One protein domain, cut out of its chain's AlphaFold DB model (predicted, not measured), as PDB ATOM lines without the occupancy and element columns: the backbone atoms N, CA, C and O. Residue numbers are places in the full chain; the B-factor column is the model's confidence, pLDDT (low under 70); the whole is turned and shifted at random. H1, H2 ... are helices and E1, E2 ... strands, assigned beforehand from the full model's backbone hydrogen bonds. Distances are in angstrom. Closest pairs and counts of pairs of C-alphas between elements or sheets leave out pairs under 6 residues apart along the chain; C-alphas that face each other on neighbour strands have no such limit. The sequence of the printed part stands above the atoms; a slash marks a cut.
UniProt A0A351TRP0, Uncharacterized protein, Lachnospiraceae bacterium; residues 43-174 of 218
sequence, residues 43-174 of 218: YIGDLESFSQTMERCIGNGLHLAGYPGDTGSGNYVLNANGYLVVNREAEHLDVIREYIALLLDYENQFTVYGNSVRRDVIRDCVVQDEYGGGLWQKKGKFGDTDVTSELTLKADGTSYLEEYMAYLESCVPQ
ATOM      1  N   TYR A  43      -6.854 -33.866  38.568       87.38
ATOM      2  CA  TYR A  43      -8.104 -34.558  38.279       87.38
ATOM      3  C   TYR A  43      -9.253 -33.736  38.844       87.38
ATOM      4  O   TYR A  43      -9.361 -33.559  40.060       87.38
ATOM      5  N   ILE A  44     -10.107 -33.247  37.952       90.81
ATOM      6  CA  ILE A  44     -11.282 -32.460  38.304       90.81
ATOM      7  C   ILE A  44     -12.488 -33.379  38.202       90.81
ATOM      8  O   ILE A  44     -12.840 -33.839  37.117       90.81
ATOM      9  N   GLY A  45     -13.076 -33.682  39.356       88.94
ATOM     10  CA  GLY A  45     -14.253 -34.528  39.435       88.94
ATOM     11  C   GLY A  45     -15.491 -33.730  39.073       88.94
ATOM     12  O   GLY A  45     -16.203 -34.099  38.163       88.94
ATOM     13  N   ASP A  46     -15.726 -32.624  39.755       91.88
ATOM     14  CA  ASP A  46     -17.003 -31.923  39.838       91.88
ATOM     15  C   ASP A  46     -16.794 -30.414  40.058       91.88
ATOM     16  O   ASP A  46     -15.659 -29.931  40.106       91.88
ATOM     17  N   LEU A  47     -17.885 -29.656  40.202       95.00
ATOM     18  CA  LEU A  47     -17.818 -28.215  40.447       95.00
ATOM     19  C   LEU A  47     -17.069 -27.865  41.746       95.00
ATOM     20  O   LEU A  47     -16.311 -26.896  41.760       95.00
ATOM     21  N   GLU A  48     -17.248 -28.624  42.830       94.12
ATOM     22  CA  GLU A  48     -16.529 -28.407  44.092       94.12
ATOM     23  C   GLU A  48     -15.014 -28.537  43.890       94.12
ATOM     24  O   GLU A  48     -14.260 -27.610  44.194       94.12
ATOM     25  N   SER A  49     -14.555 -29.661  43.337       93.06
ATOM     26  CA  SER A  49     -13.130 -29.894  43.098       93.06
ATOM     27  C   SER A  49     -12.548 -28.920  42.069       93.06
ATOM     28  O   SER A  49     -11.402 -28.494  42.235       93.06
ATOM     29  N   PHE A  50     -13.329 -28.485  41.071       95.00
ATOM     30  CA  PHE A  50     -12.939 -27.403  40.163       95.00
ATOM     31  C   PHE A  50     -12.747 -26.082  40.919       95.00
ATOM     32  O   PHE A  50     -11.700 -25.452  40.797       95.00
ATOM     33  N   SER A  51     -13.714 -25.695  41.753       95.38
ATOM     34  CA  SER A  51     -13.689 -24.440  42.519       95.38
ATOM     35  C   SER A  51     -12.492 -24.384  43.472       95.38
ATOM     36  O   SER A  51     -11.744 -23.408  43.483       95.38
ATOM     37  N   GLN A  52     -12.239 -25.472  44.208       93.19
ATOM     38  CA  GLN A  52     -11.055 -25.599  45.064       93.19
ATOM     39  C   GLN A  52      -9.746 -25.556  44.262       93.19
ATOM     40  O   GLN A  52      -8.750 -25.010  44.732       93.19
ATOM     41  N   THR A  53      -9.717 -26.152  43.065       92.88
ATOM     42  CA  THR A  53      -8.536 -26.107  42.189       92.88
ATOM     43  C   THR A  53      -8.256 -24.681  41.732       92.88
ATOM     44  O   THR A  53      -7.117 -24.234  41.825       92.88
ATOM     45  N   MET A  54      -9.285 -23.952  41.293       94.25
ATOM     46  CA  MET A  54      -9.149 -22.566  40.850       94.25
ATOM     47  C   MET A  54      -8.668 -21.652  41.976       94.25
ATOM     48  O   MET A  54      -7.741 -20.873  41.760       94.25
ATOM     49  N   GLU A  55      -9.220 -21.802  43.179       92.94
ATOM     50  CA  GLU A  55      -8.801 -21.021  44.344       92.94
ATOM     51  C   GLU A  55      -7.330 -21.272  44.698       92.94
ATOM     52  O   GLU A  55      -6.550 -20.331  44.853       92.94
ATOM     53  N   ARG A  56      -6.907 -22.544  44.737       89.88
ATOM     54  CA  ARG A  56      -5.496 -22.895  44.955       89.88
ATOM     55  C   ARG A  56      -4.604 -22.343  43.853       89.88
ATOM     56  O   ARG A  56      -3.526 -21.843  44.155       89.88
ATOM     57  N   CYS A  57      -5.027 -22.419  42.592       89.81
ATOM     58  CA  CYS A  57      -4.260 -21.872  41.481       89.81
ATOM     59  C   CYS A  57      -4.057 -20.360  41.635       89.81
ATOM     60  O   CYS A  57      -2.918 -19.902  41.632       89.81
ATOM     61  N   ILE A  58      -5.132 -19.602  41.861       88.12
ATOM     62  CA  ILE A  58      -5.076 -18.146  42.046       88.12
ATOM     63  C   ILE A  58      -4.195 -17.782  43.247       88.12
ATOM     64  O   ILE A  58      -3.301 -16.946  43.114       88.12
ATOM     65  N   GLY A  59      -4.393 -18.441  44.393       84.06
ATOM     66  CA  GLY A  59      -3.630 -18.181  45.617       84.06
ATOM     67  C   GLY A  59      -2.131 -18.476  45.500       84.06
ATOM     68  O   GLY A  59      -1.336 -17.895  46.235       84.06
ATOM     69  N   ASN A  60      -1.738 -19.336  44.558       84.12
ATOM     70  CA  ASN A  60      -0.352 -19.755  44.336       84.12
ATOM     71  C   ASN A  60       0.255 -19.198  43.033       84.12
ATOM     72  O   ASN A  60       1.361 -19.588  42.665       84.12
ATOM     73  N   GLY A  61      -0.448 -18.312  42.314       86.75
ATOM     74  CA  GLY A  61       0.024 -17.776  41.030       86.75
ATOM     75  C   GLY A  61       0.155 -18.833  39.923       86.75
ATOM     76  O   GLY A  61       0.954 -18.672  39.004       86.75
ATOM     77  N   LEU A  62      -0.604 -19.922  40.024       89.31
ATOM     78  CA  LEU A  62      -0.646 -21.009  39.052       89.31
ATOM     79  C   LEU A  62      -1.851 -20.846  38.124       89.31
ATOM     80  O   LEU A  62      -2.838 -20.181  38.444       89.31
ATOM     81  N   HIS A  63      -1.800 -21.525  36.982       88.56
ATOM     82  CA  HIS A  63      -2.882 -21.530  36.006       88.56
ATOM     83  C   HIS A  63      -3.236 -22.960  35.617       88.56
ATOM     84  O   HIS A  63      -2.353 -23.783  35.379       88.56
ATOM     85  N   LEU A  64      -4.537 -23.244  35.528       88.94
ATOM     86  CA  LEU A  64      -5.011 -24.494  34.953       88.94
ATOM     87  C   LEU A  64      -4.768 -24.458  33.439       88.94
ATOM     88  O   LEU A  64      -5.254 -23.563  32.748       88.94
ATOM     89  N   ALA A  65      -4.023 -25.436  32.936       88.50
ATOM     90  CA  ALA A  65      -3.755 -25.614  31.518       88.50
ATOM     91  C   ALA A  65      -4.047 -27.064  31.121       88.50
ATOM     92  O   ALA A  65      -3.806 -27.986  31.900       88.50
ATOM     93  N   GLY A  66      -4.563 -27.252  29.905       88.25
ATOM     94  CA  GLY A  66      -4.752 -28.582  29.336       88.25
ATOM     95  C   GLY A  66      -3.426 -29.289  29.047       88.25
ATOM     96  O   GLY A  66      -2.353 -28.681  29.067       88.25
ATOM     97  N   TYR A  67      -3.510 -30.574  28.718       86.56
ATOM     98  CA  TYR A  67      -2.373 -31.358  28.256       86.56
ATOM     99  C   TYR A  67      -1.758 -30.739  27.002       86.56
ATOM    100  O   TYR A  67      -2.504 -30.281  26.132       86.56
ATOM    101  N   PRO A  68      -0.422 -30.754  26.875       83.38
ATOM    102  CA  PRO A  68       0.242 -30.300  25.664       83.38
ATOM    103  C   PRO A  68      -0.133 -31.201  24.480       83.38
ATOM    104  O   PRO A  68      -0.178 -32.425  24.606       83.38
ATOM    105  N   GLY A  69      -0.372 -30.589  23.326       77.25
ATOM    106  CA  GLY A  69      -0.642 -31.262  22.062       77.25
ATOM    107  C   GLY A  69      -0.151 -30.442  20.870       77.25
ATOM    108  O   GLY A  69       0.208 -29.271  20.994       77.25
ATOM    109  N   ASP A  70      -0.147 -31.054  19.689       71.31
ATOM    110  CA  ASP A  70       0.464 -30.462  18.490       71.31
ATOM    111  C   ASP A  70      -0.226 -29.169  18.021       71.31
ATOM    112  O   ASP A  70       0.391 -28.327  17.369       71.31
ATOM    113  N   THR A  71      -1.503 -28.985  18.365       73.75
ATOM    114  CA  THR A  71      -2.301 -27.802  18.003       73.75
ATOM    115  C   THR A  71      -2.579 -26.867  19.184       73.75
ATOM    116  O   THR A  71      -3.426 -25.983  19.061       73.75
ATOM    117  N   GLY A  72      -1.907 -27.048  20.327       77.50
ATOM    118  CA  GLY A  72      -2.102 -26.230  21.526       77.50
ATOM    119  C   GLY A  72      -2.197 -27.066  22.797       77.50
ATOM    120  O   GLY A  72      -1.440 -28.011  22.986       77.50
ATOM    121  N   SER A  73      -3.119 -26.716  23.688       81.31
ATOM    122  CA  SER A  73      -3.414 -27.508  24.881       81.31
ATOM    123  C   SER A  73      -4.882 -27.919  24.915       81.31
ATOM    124  O   SER A  73      -5.741 -27.214  24.386       81.31
ATOM    125  N   GLY A  74      -5.168 -29.079  25.508       86.50
ATOM    126  CA  GLY A  74      -6.520 -29.637  25.565       86.50
ATOM    127  C   GLY A  74      -6.824 -30.312  26.896       86.50
ATOM    128  O   GLY A  74      -5.952 -30.919  27.515       86.50
ATOM    129  N   ASN A  75      -8.068 -30.207  27.347       91.25
ATOM    130  CA  ASN A  75      -8.545 -30.914  28.529       91.25
ATOM    131  C   ASN A  75      -9.214 -32.220  28.099       91.25
ATOM    132  O   ASN A  75      -9.879 -32.264  27.063       91.25
ATOM    133  N   TYR A  76      -9.048 -33.279  28.889       91.25
ATOM    134  CA  TYR A  76      -9.666 -34.567  28.601       91.25
ATOM    135  C   TYR A  76     -10.748 -34.900  29.620       91.25
ATOM    136  O   TYR A  76     -10.550 -34.728  30.820       91.25
ATOM    137  N   VAL A  77     -11.867 -35.431  29.132       89.44
ATOM    138  CA  VAL A  77     -12.864 -36.119  29.957       89.44
ATOM    139  C   VAL A  77     -12.665 -37.617  29.803       89.44
ATOM    140  O   VAL A  77     -12.556 -38.140  28.692       89.44
ATOM    141  N   LEU A  78     -12.639 -38.301  30.942       87.31
ATOM    142  CA  LEU A  78     -12.553 -39.749  31.029       87.31
ATOM    143  C   LEU A  78     -13.714 -40.276  31.865       87.31
ATOM    144  O   LEU A  78     -14.153 -39.635  32.820       87.31
ATOM    145  N   ASN A  79     -14.200 -41.463  31.518       83.25
ATOM    146  CA  ASN A  79     -15.190 -42.170  32.312       83.25
ATOM    147  C   ASN A  79     -14.536 -43.399  32.947       83.25
ATOM    148  O   ASN A  79     -14.394 -44.439  32.306       83.25
ATOM    149  N   ALA A  80     -14.158 -43.275  34.218       75.00
ATOM    150  CA  ALA A  80     -13.483 -44.343  34.955       75.00
ATOM    151  C   ALA A  80     -14.362 -45.590  35.165       75.00
ATOM    152  O   ALA A  80     -13.837 -46.674  35.397       75.00
ATOM    153  N   ASN A  81     -15.687 -45.445  35.061       79.81
ATOM    154  CA  ASN A  81     -16.648 -46.523  35.296       79.81
ATOM    155  C   ASN A  81     -17.132 -47.189  33.998       79.81
ATOM    156  O   ASN A  81     -17.969 -48.089  34.043       79.81
ATOM    157  N   GLY A  82     -16.604 -46.765  32.844       81.69
ATOM    158  CA  GLY A  82     -16.992 -47.277  31.534       81.69
ATOM    159  C   GLY A  82     -18.343 -46.754  31.041       81.69
ATOM    160  O   GLY A  82     -19.088 -46.069  31.743       81.69
ATOM    161  N   TYR A  83     -18.655 -47.058  29.784       84.81
ATOM    162  CA  TYR A  83     -19.870 -46.586  29.124       84.81
ATOM    163  C   TYR A  83     -20.967 -47.644  29.152       84.81
ATOM    164  O   TYR A  83     -20.717 -48.827  28.918       84.81
ATOM    165  N   LEU A  84     -22.208 -47.202  29.365       88.06
ATOM    166  CA  LEU A  84     -23.366 -48.046  29.112       88.06
ATOM    167  C   LEU A  84     -23.545 -48.184  27.596       88.06
ATOM    168  O   LEU A  84     -23.767 -47.196  26.895       88.06
ATOM    169  N   VAL A  85     -23.448 -49.413  27.097       90.69
ATOM    170  CA  VAL A  85     -23.578 -49.735  25.673       90.69
ATOM    171  C   VAL A  85     -24.712 -50.730  25.459       90.69
ATOM    172  O   VAL A  85     -24.958 -51.604  26.288       90.69
ATOM    173  N   VAL A  86     -25.406 -50.599  24.331       94.12
ATOM    174  CA  VAL A  86     -26.515 -51.481  23.954       94.12
ATOM    175  C   VAL A  86     -26.106 -52.278  22.729       94.12
ATOM    176  O   VAL A  86     -25.719 -51.702  21.710       94.12
ATOM    177  N   ASN A  87     -26.204 -53.605  22.817       95.12
ATOM    178  CA  ASN A  87     -26.021 -54.461  21.653       95.12
ATOM    179  C   ASN A  87     -27.124 -54.154  20.630       95.12
ATOM    180  O   ASN A  87     -28.308 -54.183  20.959       95.12
ATOM    181  N   ARG A  88     -26.726 -53.880  19.386       94.19
ATOM    182  CA  ARG A  88     -27.646 -53.606  18.278       94.19
ATOM    183  C   ARG A  88     -28.660 -54.733  18.058       94.19
ATOM    184  O   ARG A  88     -29.788 -54.452  17.675       94.19
ATOM    185  N   GLU A  89     -28.259 -55.970  18.328       96.62
ATOM    186  CA  GLU A  89     -29.066 -57.178  18.146       96.62
ATOM    187  C   GLU A  89     -29.833 -57.578  19.421       96.62
ATOM    188  O   GLU A  89     -30.335 -58.695  19.514       96.62
ATOM    189  N   ALA A  90     -29.894 -56.707  20.437       96.56
ATOM    190  CA  ALA A  90     -30.635 -56.998  21.658       96.56
ATOM    191  C   ALA A  90     -32.139 -57.142  21.379       96.56
ATOM    192  O   ALA A  90     -32.751 -56.324  20.688       96.56
ATOM    193  N   GLU A  91     -32.754 -58.156  21.981       93.50
ATOM    194  CA  GLU A  91     -34.208 -58.268  22.040       93.50
ATOM    195  C   GLU A  91     -34.733 -57.189  23.014       93.50
ATOM    196  O   GLU A  91     -34.146 -56.974  24.073       93.50
ATOM    197  N   HIS A  92     -35.815 -56.482  22.659       96.94
ATOM    198  CA  HIS A  92     -36.441 -55.400  23.457       96.94
ATOM    199  C   HIS A  92     -35.714 -54.036  23.488       96.94
ATOM    200  O   HIS A  92     -35.627 -53.373  24.525       96.94
ATOM    201  N   LEU A  93     -35.217 -53.569  22.337       96.31
ATOM    202  CA  LEU A  93     -34.603 -52.236  22.200       96.31
ATOM    203  C   LEU A  93     -35.503 -51.066  22.643       96.31
ATOM    204  O   LEU A  93     -34.992 -50.010  23.015       96.31
ATOM    205  N   ASP A  94     -36.821 -51.224  22.578       96.69
ATOM    206  CA  ASP A  94     -37.812 -50.265  23.068       96.69
ATOM    207  C   ASP A  94     -37.750 -50.115  24.594       96.69
ATOM    208  O   ASP A  94     -37.559 -49.004  25.089       96.69
ATOM    209  N   VAL A  95     -37.777 -51.228  25.331       97.38
ATOM    210  CA  VAL A  95     -37.671 -51.233  26.800       97.38
ATOM    211  C   VAL A  95     -36.305 -50.717  27.255       97.38
ATOM    212  O   VAL A  95     -36.211 -49.918  28.186       97.38
ATOM    213  N   ILE A  96     -35.229 -51.126  26.574       97.06
ATOM    214  CA  ILE A  96     -33.870 -50.653  26.879       97.06
ATOM    215  C   ILE A  96     -33.773 -49.134  26.699       97.06
ATOM    216  O   ILE A  96     -33.178 -48.445  27.530       97.06
ATOM    217  N   ARG A  97     -34.378 -48.589  25.636       95.19
ATOM    218  CA  ARG A  97     -34.418 -47.143  25.391       95.19
ATOM    219  C   ARG A  97     -35.142 -46.405  26.511       95.19
ATOM    220  O   ARG A  97     -34.635 -45.381  26.961       95.19
ATOM    221  N   GLU A  98     -36.298 -46.900  26.945       96.94
ATOM    222  CA  GLU A  98     -37.056 -46.296  28.047       96.94
ATOM    223  C   GLU A  98     -36.265 -46.319  29.355       96.94
ATOM    224  O   GLU A  98     -36.215 -45.314  30.060       96.94
ATOM    225  N   TYR A  99     -35.573 -47.421  29.645       95.50
ATOM    226  CA  TYR A  99     -34.724 -47.516  30.828       95.50
ATOM    227  C   TYR A  99     -33.557 -46.519  30.793       95.50
ATOM    228  O   TYR A  99     -33.307 -45.827  31.776       95.50
ATOM    229  N   ILE A 100     -32.874 -46.374  29.653       94.19
ATOM    230  CA  ILE A 100     -31.811 -45.367  29.496       94.19
ATOM    231  C   ILE A 100     -32.378 -43.950  29.633       94.19
ATOM    232  O   ILE A 100     -31.768 -43.110  30.291       94.19
ATOM    233  N   ALA A 101     -33.550 -43.680  29.052       94.50
ATOM    234  CA  ALA A 101     -34.215 -42.388  29.191       94.50
ATOM    235  C   ALA A 101     -34.567 -42.085  30.654       94.50
ATOM    236  O   ALA A 101     -34.369 -40.959  31.095       94.50
ATOM    237  N   LEU A 102     -35.014 -43.090  31.415       94.56
ATOM    238  CA  LEU A 102     -35.251 -42.969  32.849       94.56
ATOM    239  C   LEU A 102     -33.955 -42.630  33.594       94.56
ATOM    240  O   LEU A 102     -33.948 -41.683  34.371       94.56
ATOM    241  N   LEU A 103     -32.856 -43.349  33.339       91.94
ATOM    242  CA  LEU A 103     -31.563 -43.065  33.976       91.94
ATOM    243  C   LEU A 103     -31.095 -41.629  33.710       91.94
ATOM    244  O   LEU A 103     -30.544 -40.994  34.603       91.94
ATOM    245  N   LEU A 104     -31.323 -41.121  32.498       92.62
ATOM    246  CA  LEU A 104     -30.946 -39.771  32.072       92.62
ATOM    247  C   LEU A 104     -32.003 -38.706  32.396       92.62
ATOM    248  O   LEU A 104     -31.803 -37.535  32.069       92.62
ATOM    249  N   ASP A 105     -33.123 -39.068  33.016       94.44
ATOM    250  CA  ASP A 105     -34.124 -38.087  33.419       94.44
ATOM    251  C   ASP A 105     -33.552 -37.100  34.450       94.44
ATOM    252  O   ASP A 105     -32.628 -37.416  35.198       94.44
ATOM    253  N   TYR A 106     -34.088 -35.881  34.457       94.12
ATOM    254  CA  TYR A 106     -33.526 -34.754  35.196       94.12
ATOM    255  C   TYR A 106     -33.454 -35.063  36.692       94.12
ATOM    256  O   TYR A 106     -32.405 -34.907  37.313       94.12
ATOM    257  N   GLU A 107     -34.544 -35.591  37.248       91.75
ATOM    258  CA  GLU A 107     -34.609 -35.936  38.666       91.75
ATOM    259  C   GLU A 107     -33.699 -37.124  38.992       91.75
ATOM    260  O   GLU A 107     -32.977 -37.102  39.990       91.75
ATOM    261  N   ASN A 108     -33.656 -38.138  38.121       92.06
ATOM    262  CA  ASN A 108     -32.815 -39.319  38.331       92.06
ATOM    263  C   ASN A 108     -31.319 -38.999  38.286       92.06
ATOM    264  O   ASN A 108     -30.543 -39.622  39.013       92.06
ATOM    265  N   GLN A 109     -30.903 -37.991  37.526       91.94
ATOM    266  CA  GLN A 109     -29.516 -37.526  37.533       91.94
ATOM    267  C   GLN A 109     -29.096 -36.882  38.869       91.94
ATOM    268  O   GLN A 109     -27.902 -36.767  39.125       91.94
ATOM    269  N   PHE A 110     -30.040 -36.549  39.757       90.88
ATOM    270  CA  PHE A 110     -29.778 -36.167  41.150       90.88
ATOM    271  C   PHE A 110     -29.940 -37.322  42.154       90.88
ATOM    272  O   PHE A 110     -29.912 -37.089  43.361       90.88
ATOM    273  N   THR A 111     -30.127 -38.567  41.712       88.50
ATOM    274  CA  THR A 111     -30.284 -39.719  42.626       88.50
ATOM    275  C   THR A 111     -29.013 -40.538  42.800       88.50
ATOM    276  O   THR A 111     -28.927 -41.339  43.725       88.50
ATOM    277  N   VAL A 112     -28.009 -40.325  41.950       80.19
ATOM    278  CA  VAL A 112     -26.734 -41.045  42.000       80.19
ATOM    279  C   VAL A 112     -25.627 -40.071  42.363       80.19
ATOM    280  O   VAL A 112     -25.582 -38.957  41.847       80.19
ATOM    281  N   TYR A 113     -24.735 -40.495  43.256       79.12
ATOM    282  CA  TYR A 113     -23.540 -39.731  43.586       79.12
ATOM    283  C   TYR A 113     -22.595 -39.650  42.381       79.12
ATOM    284  O   TYR A 113     -22.105 -40.676  41.906       79.12
ATOM    285  N   GLY A 114     -22.327 -38.439  41.897       75.31
ATOM    286  CA  GLY A 114     -21.407 -38.198  40.786       75.31
ATOM    287  C   GLY A 114     -21.820 -37.016  39.915       75.31
ATOM    288  O   GLY A 114     -22.714 -36.248  40.263       75.31
ATOM    289  N   ASN A 115     -21.154 -36.869  38.769       80.44
ATOM    290  CA  ASN A 115     -21.513 -35.845  37.793       80.44
ATOM    291  C   ASN A 115     -22.600 -36.339  36.864       80.44
ATOM    292  O   ASN A 115     -22.577 -37.480  36.398       80.44
ATOM    293  N   SER A 116     -23.495 -35.426  36.522       89.31
ATOM    294  CA  SER A 116     -24.444 -35.668  35.458       89.31
ATOM    295  C   SER A 116     -23.781 -35.504  34.095       89.31
ATOM    296  O   SER A 116     -22.946 -34.628  33.889       89.31
ATOM    297  N   VAL A 117     -24.218 -36.309  33.132       87.06
ATOM    298  CA  VAL A 117     -23.921 -36.091  31.708       87.06
ATOM    299  C   VAL A 117     -24.828 -35.021  31.087       87.06
ATOM    300  O   VAL A 117     -24.710 -34.710  29.902       87.06
ATOM    301  N   ARG A 118     -25.764 -34.463  31.867       92.38
ATOM    302  CA  ARG A 118     -26.694 -33.429  31.429       92.38
ATOM    303  C   ARG A 118     -26.258 -32.041  31.870       92.38
ATOM    304  O   ARG A 118     -26.031 -31.763  33.044       92.38
ATOM    305  N   ARG A 119     -26.233 -31.140  30.891       93.00
ATOM    306  CA  ARG A 119     -25.807 -29.750  31.062       93.00
ATOM    307  C   ARG A 119     -26.711 -28.946  31.998       93.00
ATOM    308  O   ARG A 119     -26.220 -28.081  32.709       93.00
ATOM    309  N   ASP A 120     -28.017 -29.189  31.956       95.06
ATOM    310  CA  ASP A 120     -28.993 -28.510  32.816       95.06
ATOM    311  C   ASP A 120     -28.855 -28.950  34.276       95.06
ATOM    312  O   ASP A 120     -28.724 -28.101  35.146       95.06
ATOM    313  N   VAL A 121     -28.716 -30.251  34.536       94.81
ATOM    314  CA  VAL A 121     -28.464 -30.785  35.885       94.81
ATOM    315  C   VAL A 121     -27.190 -30.196  36.504       94.81
ATOM    316  O   VAL A 121     -27.197 -29.818  37.671       94.81
ATOM    317  N   ILE A 122     -26.102 -30.067  35.730       94.06
ATOM    318  CA  ILE A 122     -24.869 -29.420  36.216       94.06
ATOM    319  C   ILE A 122     -25.117 -27.943  36.556       94.06
ATOM    320  O   ILE A 122     -24.584 -27.442  37.541       94.06
ATOM    321  N   ARG A 123     -25.926 -27.225  35.773       94.50
ATOM    322  CA  ARG A 123     -26.231 -25.809  36.042       94.50
ATOM    323  C   ARG A 123     -27.099 -25.631  37.281       94.50
ATOM    324  O   ARG A 123     -26.842 -24.734  38.078       94.50
ATOM    325  N   ASP A 124     -28.053 -26.528  37.464       94.56
ATOM    326  CA  ASP A 124     -29.024 -26.470  38.550       94.56
ATOM    327  C   ASP A 124     -28.505 -27.147  39.833       94.56
ATOM    328  O   ASP A 124     -29.212 -27.224  40.838       94.56
ATOM    329  N   CYS A 125     -27.253 -27.629  39.837       93.31
ATOM    330  CA  CYS A 125     -26.651 -28.256  41.014       93.31
ATOM    331  C   CYS A 125     -26.240 -27.253  42.104       93.31
ATOM    332  O   CYS A 125     -25.974 -27.674  43.227       93.31
ATOM    333  N   VAL A 126     -26.177 -25.951  41.805       94.38
ATOM    334  CA  VAL A 126     -25.815 -24.919  42.786       94.38
ATOM    335  C   VAL A 126     -27.056 -24.468  43.546       94.38
ATOM    336  O   VAL A 126     -27.981 -23.906  42.964       94.38
ATOM    337  N   VAL A 127     -27.056 -24.671  44.859       91.75
ATOM    338  CA  VAL A 127     -28.172 -24.332  45.749       91.75
ATOM    339  C   VAL A 127     -27.716 -23.383  46.856       91.75
ATOM    340  O   VAL A 127     -26.559 -23.406  47.271       91.75
ATOM    341  N   GLN A 128     -28.622 -22.526  47.325       88.75
ATOM    342  CA  GLN A 128     -28.386 -21.672  48.490       88.75
ATOM    343  C   GLN A 128     -28.801 -22.402  49.765       88.75
ATOM    344  O   GLN A 128     -29.822 -23.087  49.779       88.75
ATOM    345  N   ASP A 129     -28.030 -22.224  50.834       77.56
ATOM    346  CA  ASP A 129     -28.462 -22.629  52.171       77.56
ATOM    347  C   ASP A 129     -29.622 -21.740  52.655       77.56
ATOM    348  O   ASP A 129     -29.542 -20.511  52.594       77.56
ATOM    349  N   GLU A 130     -30.681 -22.368  53.172       65.06
ATOM    350  CA  GLU A 130     -31.870 -21.694  53.708       65.06
ATOM    351  C   GLU A 130     -31.567 -20.847  54.959       65.06
ATOM    352  O   GLU A 130     -32.347 -19.949  55.287       65.06
ATOM    353  N   TYR A 131     -30.444 -21.091  55.652       62.50
ATOM    354  CA  TYR A 131     -30.156 -20.479  56.957       62.50
ATOM    355  C   TYR A 131     -28.874 -19.629  57.031       62.50
ATOM    356  O   TYR A 131     -28.735 -18.850  57.978       62.50
ATOM    357  N   GLY A 132     -27.960 -19.729  56.061       62.44
ATOM    358  CA  GLY A 132     -26.614 -19.141  56.157       62.44
ATOM    359  C   GLY A 132     -26.099 -18.398  54.923       62.44
ATOM    360  O   GLY A 132     -25.018 -17.819  54.988       62.44
ATOM    361  N   GLY A 133     -26.837 -18.374  53.806       69.75
ATOM    362  CA  GLY A 133     -26.466 -17.609  52.604       69.75
ATOM    363  C   GLY A 133     -25.248 -18.131  51.823       69.75
ATOM    364  O   GLY A 133     -24.859 -17.510  50.834       69.75
ATOM    365  N   GLY A 134     -24.652 -19.255  52.234       85.25
ATOM    366  CA  GLY A 134     -23.600 -19.943  51.481       85.25
ATOM    367  C   GLY A 134     -24.145 -20.668  50.245       85.25
ATOM    368  O   GLY A 134     -25.333 -21.005  50.189       85.25
ATOM    369  N   LEU A 135     -23.277 -20.927  49.260       93.50
ATOM    370  CA  LEU A 135     -23.611 -21.765  48.104       93.50
ATOM    371  C   LEU A 135     -23.091 -23.184  48.307       93.50
ATOM    372  O   LEU A 135     -21.968 -23.397  48.758       93.50
ATOM    373  N   TRP A 136     -23.907 -24.147  47.911       93.50
ATOM    374  CA  TRP A 136     -23.632 -25.568  48.018       93.50
ATOM    375  C   TRP A 136     -23.824 -26.232  46.662       93.50
ATOM    376  O   TRP A 136     -24.639 -25.800  45.851       93.50
ATOM    377  N   GLN A 137     -23.090 -27.310  46.427       93.69
ATOM    378  CA  GLN A 137     -23.311 -28.201  45.301       93.69
ATOM    379  C   GLN A 137     -24.174 -29.378  45.751       93.69
ATOM    380  O   GLN A 137     -23.808 -30.095  46.681       93.69
ATOM    381  N   LYS A 138     -25.278 -29.633  45.051       92.81
ATOM    382  CA  LYS A 138     -26.032 -30.885  45.126       92.81
ATOM    383  C   LYS A 138     -25.288 -31.964  44.342       92.81
ATOM    384  O   LYS A 138     -25.113 -31.850  43.132       92.81
ATOM    385  N   LYS A 139     -24.855 -33.015  45.038       90.19
ATOM    386  CA  LYS A 139     -24.048 -34.121  44.491       90.19
ATOM    387  C   LYS A 139     -24.845 -35.394  44.224       90.19
ATOM    388  O   LYS A 139     -24.275 -36.413  43.851       90.19
ATOM    389  N   GLY A 140     -26.152 -35.332  44.443       89.94
ATOM    390  CA  GLY A 140     -27.068 -36.446  44.287       89.94
ATOM    391  C   GLY A 140     -27.441 -37.063  45.630       89.94
ATOM    392  O   GLY A 140     -27.593 -36.339  46.615       89.94
ATOM    393  N   LYS A 141     -27.573 -38.394  45.680       89.75
ATOM    394  CA  LYS A 141     -27.946 -39.127  46.896       89.75
ATOM    395  C   LYS A 141     -27.015 -40.297  47.196       89.75
ATOM    396  O   LYS A 141     -26.450 -40.915  46.294       89.75
ATOM    397  N   PHE A 142     -26.904 -40.623  48.481       84.25
ATOM    398  CA  PHE A 142     -26.350 -41.883  48.970       84.25
ATOM    399  C   PHE A 142     -27.448 -42.643  49.724       84.25
ATOM    400  O   PHE A 142     -27.753 -42.344  50.880       84.25
ATOM    401  N   GLY A 143     -28.087 -43.595  49.039       84.88
ATOM    402  CA  GLY A 143     -29.358 -44.160  49.499       84.88
ATOM    403  C   GLY A 143     -30.453 -43.090  49.472       84.88
ATOM    404  O   GLY A 143     -30.625 -42.414  48.461       84.88
ATOM    405  N   ASP A 144     -31.152 -42.905  50.590       85.75
ATOM    406  CA  ASP A 144     -32.210 -41.891  50.717       85.75
ATOM    407  C   ASP A 144     -31.695 -40.511  51.162       85.75
ATOM    408  O   ASP A 144     -32.468 -39.555  51.233       85.75
ATOM    409  N   THR A 145     -30.397 -40.389  51.454       87.81
ATOM    410  CA  THR A 145     -29.794 -39.159  51.979       87.81
ATOM    411  C   THR A 145     -29.278 -38.278  50.850       87.81
ATOM    412  O   THR A 145     -28.443 -38.720  50.057       87.81
ATOM    413  N   ASP A 146     -29.728 -37.022  50.809       88.56
ATOM    414  CA  ASP A 146     -29.154 -35.999  49.934       88.56
ATOM    415  C   ASP A 146     -27.697 -35.720  50.313       88.56
ATOM    416  O   ASP A 146     -27.353 -35.565  51.486       88.56
ATOM    417  N   VAL A 147     -26.837 -35.653  49.300       90.00
ATOM    418  CA  VAL A 147     -25.421 -35.338  49.464       90.00
ATOM    419  C   VAL A 147     -25.171 -33.950  48.903       90.00
ATOM    420  O   VAL A 147     -25.394 -33.693  47.717       90.00
ATOM    421  N   THR A 148     -24.674 -33.062  49.756       90.75
ATOM    422  CA  THR A 148     -24.271 -31.706  49.389       90.75
ATOM    423  C   THR A 148     -22.856 -31.414  49.873       90.75
ATOM    424  O   THR A 148     -22.380 -32.011  50.839       90.75
ATOM    425  N   SER A 149     -22.173 -30.492  49.200       91.31
ATOM    426  CA  SER A 149     -20.866 -29.972  49.620       91.31
ATOM    427  C   SER A 149     -20.841 -28.455  49.513       91.31
ATOM    428  O   SER A 149     -21.356 -27.900  48.542       91.31
ATOM    429  N   GLU A 150     -20.248 -27.786  50.494       93.12
ATOM    430  CA  GLU A 150     -20.079 -26.336  50.461       93.12
ATOM    431  C   GLU A 150     -19.154 -25.955  49.300       93.12
ATOM    432  O   GLU A 150     -18.132 -26.605  49.065       93.12
ATOM    433  N   LEU A 151     -19.524 -24.929  48.536       94.50
ATOM    434  CA  LEU A 151     -18.714 -24.468  47.415       94.50
ATOM    435  C   LEU A 151     -17.671 -23.459  47.879       94.50
ATOM    436  O   LEU A 151     -17.984 -22.467  48.531       94.50
ATOM    437  N   THR A 152     -16.432 -23.658  47.430       94.94
ATOM    438  CA  THR A 152     -15.432 -22.590  47.439       94.94
ATOM    439  C   THR A 152     -15.894 -21.465  46.516       94.94
ATOM    440  O   THR A 152     -16.164 -21.690  45.335       94.94
ATOM    441  N   LEU A 153     -15.997 -20.258  47.067       94.19
ATOM    442  CA  LEU A 153     -16.455 -19.071  46.354       94.19
ATOM    443  C   LEU A 153     -15.277 -18.212  45.917       94.19
ATOM    444  O   LEU A 153     -14.211 -18.234  46.528       94.19
ATOM    445  N   LYS A 154     -15.502 -17.410  44.883       94.50
ATOM    446  CA  LYS A 154     -14.604 -16.317  44.514       94.50
ATOM    447  C   LYS A 154     -14.591 -15.253  45.610       94.50
ATOM    448  O   LYS A 154     -15.503 -15.164  46.433       94.50
ATOM    449  N   ALA A 155     -13.601 -14.363  45.553       92.12
ATOM    450  CA  ALA A 155     -13.490 -13.226  46.468       92.12
ATOM    451  C   ALA A 155     -14.725 -12.298  46.469       92.12
ATOM    452  O   ALA A 155     -14.972 -11.611  47.458       92.12
ATOM    453  N   ASP A 156     -15.504 -12.273  45.382       92.94
ATOM    454  CA  ASP A 156     -16.756 -11.511  45.271       92.94
ATOM    455  C   ASP A 156     -18.000 -12.266  45.784       92.94
ATOM    456  O   ASP A 156     -19.110 -11.740  45.720       92.94
ATOM    457  N   GLY A 157     -17.825 -13.486  46.305       91.75
ATOM    458  CA  GLY A 157     -18.895 -14.342  46.813       91.75
ATOM    459  C   GLY A 157     -19.656 -15.124  45.738       91.75
ATOM    460  O   GLY A 157     -20.609 -15.827  46.066       91.75
ATOM    461  N   THR A 158     -19.271 -15.034  44.461       93.75
ATOM    462  CA  THR A 158     -19.898 -15.820  43.388       93.75
ATOM    463  C   THR A 158     -19.257 -17.205  43.239       93.75
ATOM    464  O   THR A 158     -18.130 -17.447  43.674       93.75
ATOM    465  N   SER A 159     -19.982 -18.149  42.628       95.38
ATOM    466  CA  SER A 159     -19.450 -19.484  42.326       95.38
ATOM    467  C   SER A 159     -18.566 -19.486  41.071       95.38
ATOM    468  O   SER A 159     -18.643 -18.586  40.231       95.38
ATOM    469  N   TYR A 160     -17.773 -20.547  40.899       96.81
ATOM    470  CA  TYR A 160     -17.012 -20.835  39.674       96.81
ATOM    471  C   TYR A 160     -17.830 -21.588  38.602       96.81
ATOM    472  O   TYR A 160     -17.250 -22.208  37.713       96.81
ATOM    473  N   LEU A 161     -19.170 -21.584  38.681       96.75
ATOM    474  CA  LEU A 161     -20.016 -22.399  37.801       96.75
ATOM    475  C   LEU A 161     -19.789 -22.094  36.316       96.75
ATOM    476  O   LEU A 161     -19.624 -23.021  35.532       96.75
ATOM    477  N   GLU A 162     -19.755 -20.826  35.910       97.38
ATOM    478  CA  GLU A 162     -19.600 -20.501  34.485       97.38
ATOM    479  C   GLU A 162     -18.201 -20.849  33.956       97.38
ATOM    480  O   GLU A 162     -18.079 -21.334  32.832       97.38
ATOM    481  N   GLU A 163     -17.150 -20.694  34.766       96.44
ATOM    482  CA  GLU A 163     -15.807 -21.168  34.427       96.44
ATOM    483  C   GLU A 163     -15.748 -22.693  34.326       96.44
ATOM    484  O   GLU A 163     -15.103 -23.220  33.421       96.44
ATOM    485  N   TYR A 164     -16.448 -23.402  35.213       95.75
ATOM    486  CA  TYR A 164     -16.548 -24.855  35.154       95.75
ATOM    487  C   TYR A 164     -17.290 -25.314  33.896       95.75
ATOM    488  O   TYR A 164     -16.830 -26.219  33.204       95.75
ATOM    489  N   MET A 165     -18.391 -24.649  33.535       95.81
ATOM    490  CA  MET A 165     -19.105 -24.932  32.288       95.81
ATOM    491  C   MET A 165     -18.215 -24.685  31.067       95.81
ATOM    492  O   MET A 165     -18.178 -25.517  30.167       95.81
ATOM    493  N   ALA A 166     -17.463 -23.581  31.040       94.69
ATOM    494  CA  ALA A 166     -16.514 -23.303  29.963       94.69
ATOM    495  C   ALA A 166     -15.376 -24.338  29.906       94.69
ATOM    496  O   ALA A 166     -14.972 -24.751  28.819       94.69
ATOM    497  N   TYR A 167     -14.890 -24.792  31.063       93.62
ATOM    498  CA  TYR A 167     -13.911 -25.870  31.158       93.62
ATOM    499  C   TYR A 167     -14.455 -27.170  30.554       93.62
ATOM    500  O   TYR A 167     -13.794 -27.745  29.692       93.62
ATOM    501  N   LEU A 168     -15.670 -27.589  30.921       93.06
ATOM    502  CA  LEU A 168     -16.302 -28.792  30.371       93.06
ATOM    503  C   LEU A 168     -16.498 -28.714  28.849       93.06
ATOM    504  O   LEU A 168     -16.235 -29.694  28.161       93.06
ATOM    505  N   GLU A 169     -16.899 -27.558  28.317       92.25
ATOM    506  CA  GLU A 169     -17.045 -27.339  26.865       92.25
ATOM    507  C   GLU A 169     -15.692 -27.352  26.127       92.25
ATOM    508  O   GLU A 169     -15.635 -27.619  24.928       92.25
ATOM    509  N   SER A 170     -14.587 -27.080  26.830       90.75
ATOM    510  CA  SER A 170     -13.231 -27.193  26.272       90.75
ATOM    511  C   SER A 170     -12.704 -28.628  26.245       90.75
ATOM    512  O   SER A 170     -11.700 -28.904  25.582       90.75
ATOM    513  N   CYS A 171     -13.330 -29.534  26.999       91.38
ATOM    514  CA  CYS A 171     -12.862 -30.900  27.122       91.38
ATOM    515  C   CYS A 171     -13.218 -31.732  25.892       91.38
ATOM    516  O   CYS A 171     -14.319 -31.654  25.351       91.38
ATOM    517  N   VAL A 172     -12.304 -32.619  25.511       89.94
ATOM    518  CA  VAL A 172     -12.553 -33.667  24.516       89.94
ATOM    519  C   VAL A 172     -12.459 -35.043  25.179       89.94
ATOM    520  O   VAL A 172     -11.837 -35.172  26.237       89.94
ATOM    521  N   PRO A 173     -13.067 -36.099  24.612       88.50
ATOM    522  CA  PRO A 173     -12.865 -37.451  25.119       88.50
ATOM    523  C   PRO A 173     -11.376 -37.802  25.143       88.50
ATOM    524  O   PRO A 173     -10.659 -37.530  24.176       88.50
ATOM    525  N   GLN A 174     -10.910 -38.399  26.240       86.69
ATOM    526  CA  GLN A 174      -9.545 -38.910  26.303       86.69
ATOM    527  C   GLN A 174      -9.327 -39.933  25.174       86.69
ATOM    528  O   GLN A 174     -10.149 -40.842  25.029       86.69
TER     529      GLN A 174
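This is residues 43 to 174 of the 218 residues of an uncharacterized protein of Lachnospiraceae bacterium (UniProt A0A351TRP0). Picture a loose, flat body in which two small three-stranded sheets, E1 E2 E6 and E3 E4 E5, lie well away from each other, with H4 and the start of H1 meeting nearly crosswise between them. From the first sheet, residues 78 to 92 lead out to H2, which runs back toward the rest; the tip of this arm, residues 87 to 95, sticks out, and so do residues 56 to 61 at the far end of H1. The printed part has 132 residues, with four named helices and six named strands in the order H1 E1 E2 H2 H3 E3 E4 E5 H4 E6; the class is mixed, helices and strands. The sheet E1 E2 E6 is mixed, and the sheet E3 E4 E5 is antiparallel throughout. The whole is loose, with a radius of gyration of the C-alphas of 17.5 A, and its outline is flat, spanning 56 by 50 by 20 A.

Start at Tyr 43 and find C-alpha 47 at (-17.818, -28.215, 40.447); from there H1, residues 47 to 59, runs 18.1 A. Next come E1, residues 67 to 69, and E2, residues 72 to 77, which covers 16.9 A. After a long stretch, find C-alpha 93 at (-34.603, -52.236, 22.200), where H2, residues 93 to 103, begins and runs 15.2 A. H3 is short, residues 119 to 123, and E3, residues 126 to 128, follows. E4, residues 135 to 142, is the longest strand at 20.3 A and bends by 51 degrees at residue 139; E5, residues 145 to 150, covers 16.2 A. H4, residues 161 to 170, runs 14.2 A, and E6, residues 171 to 173, ends at C-alpha 173 at (-12.865, -37.451, 25.119).

Look first at H1 and H4, which touch and stand about perpendicular at 83 degrees; their closest C-alphas are those of Leu 47 and Tyr 164, 6.4 A apart, and H1 touches H4 with residues 47 to 51 alone. H1 only grazes the sheet E3 E4 E5, with residues 47 to 48; the closest C-alphas of H1 and E4 are those of Glu 48 and Gln 137, 6.9 A apart. That sheet is a meander, each strand the antiparallel neighbour of the one before, and is only just strongly twisted, its C-alphas lying up to 4.4 A off the best plane. In the hairpin of E3 and E4, N 127 and O 136 are 2.8 A apart; in the hairpin of E4 and E5, N 139 and O 147 are 2.8 A apart, both within hydrogen-bond range. H3 and H4 are close but not clearly touching, with the C-alphas of Arg 123 and Leu 161 closest at 7.3 A. H4 only grazes the other sheet, with residues 167 to 170; the C-alphas of Asn 75 and Ser 170 are the closest of E2 and H4, 6.4 A apart. There E2 is staggered: residues 72 to 74 pair with E1 in an antiparallel hairpin, with N 67 and O 74 at 2.7 A, and residues 75 to 77 pair with E6 in parallel, with N 172 and O 75 at 2.9 A. H2 touches no helix. In H1, H2, H3 and H4 every O i to N i+4 pair is within hydrogen-bond range.

The two C-alphas farthest apart are those of Gly 61 and Glu 91, 56.3 A. The printed part has no cut. The links E2 to H2 and H2 to H3 are long, 15 residues each. The mean pLDDT of the printed part is 89.6, and residues 130 to 133 are under 70.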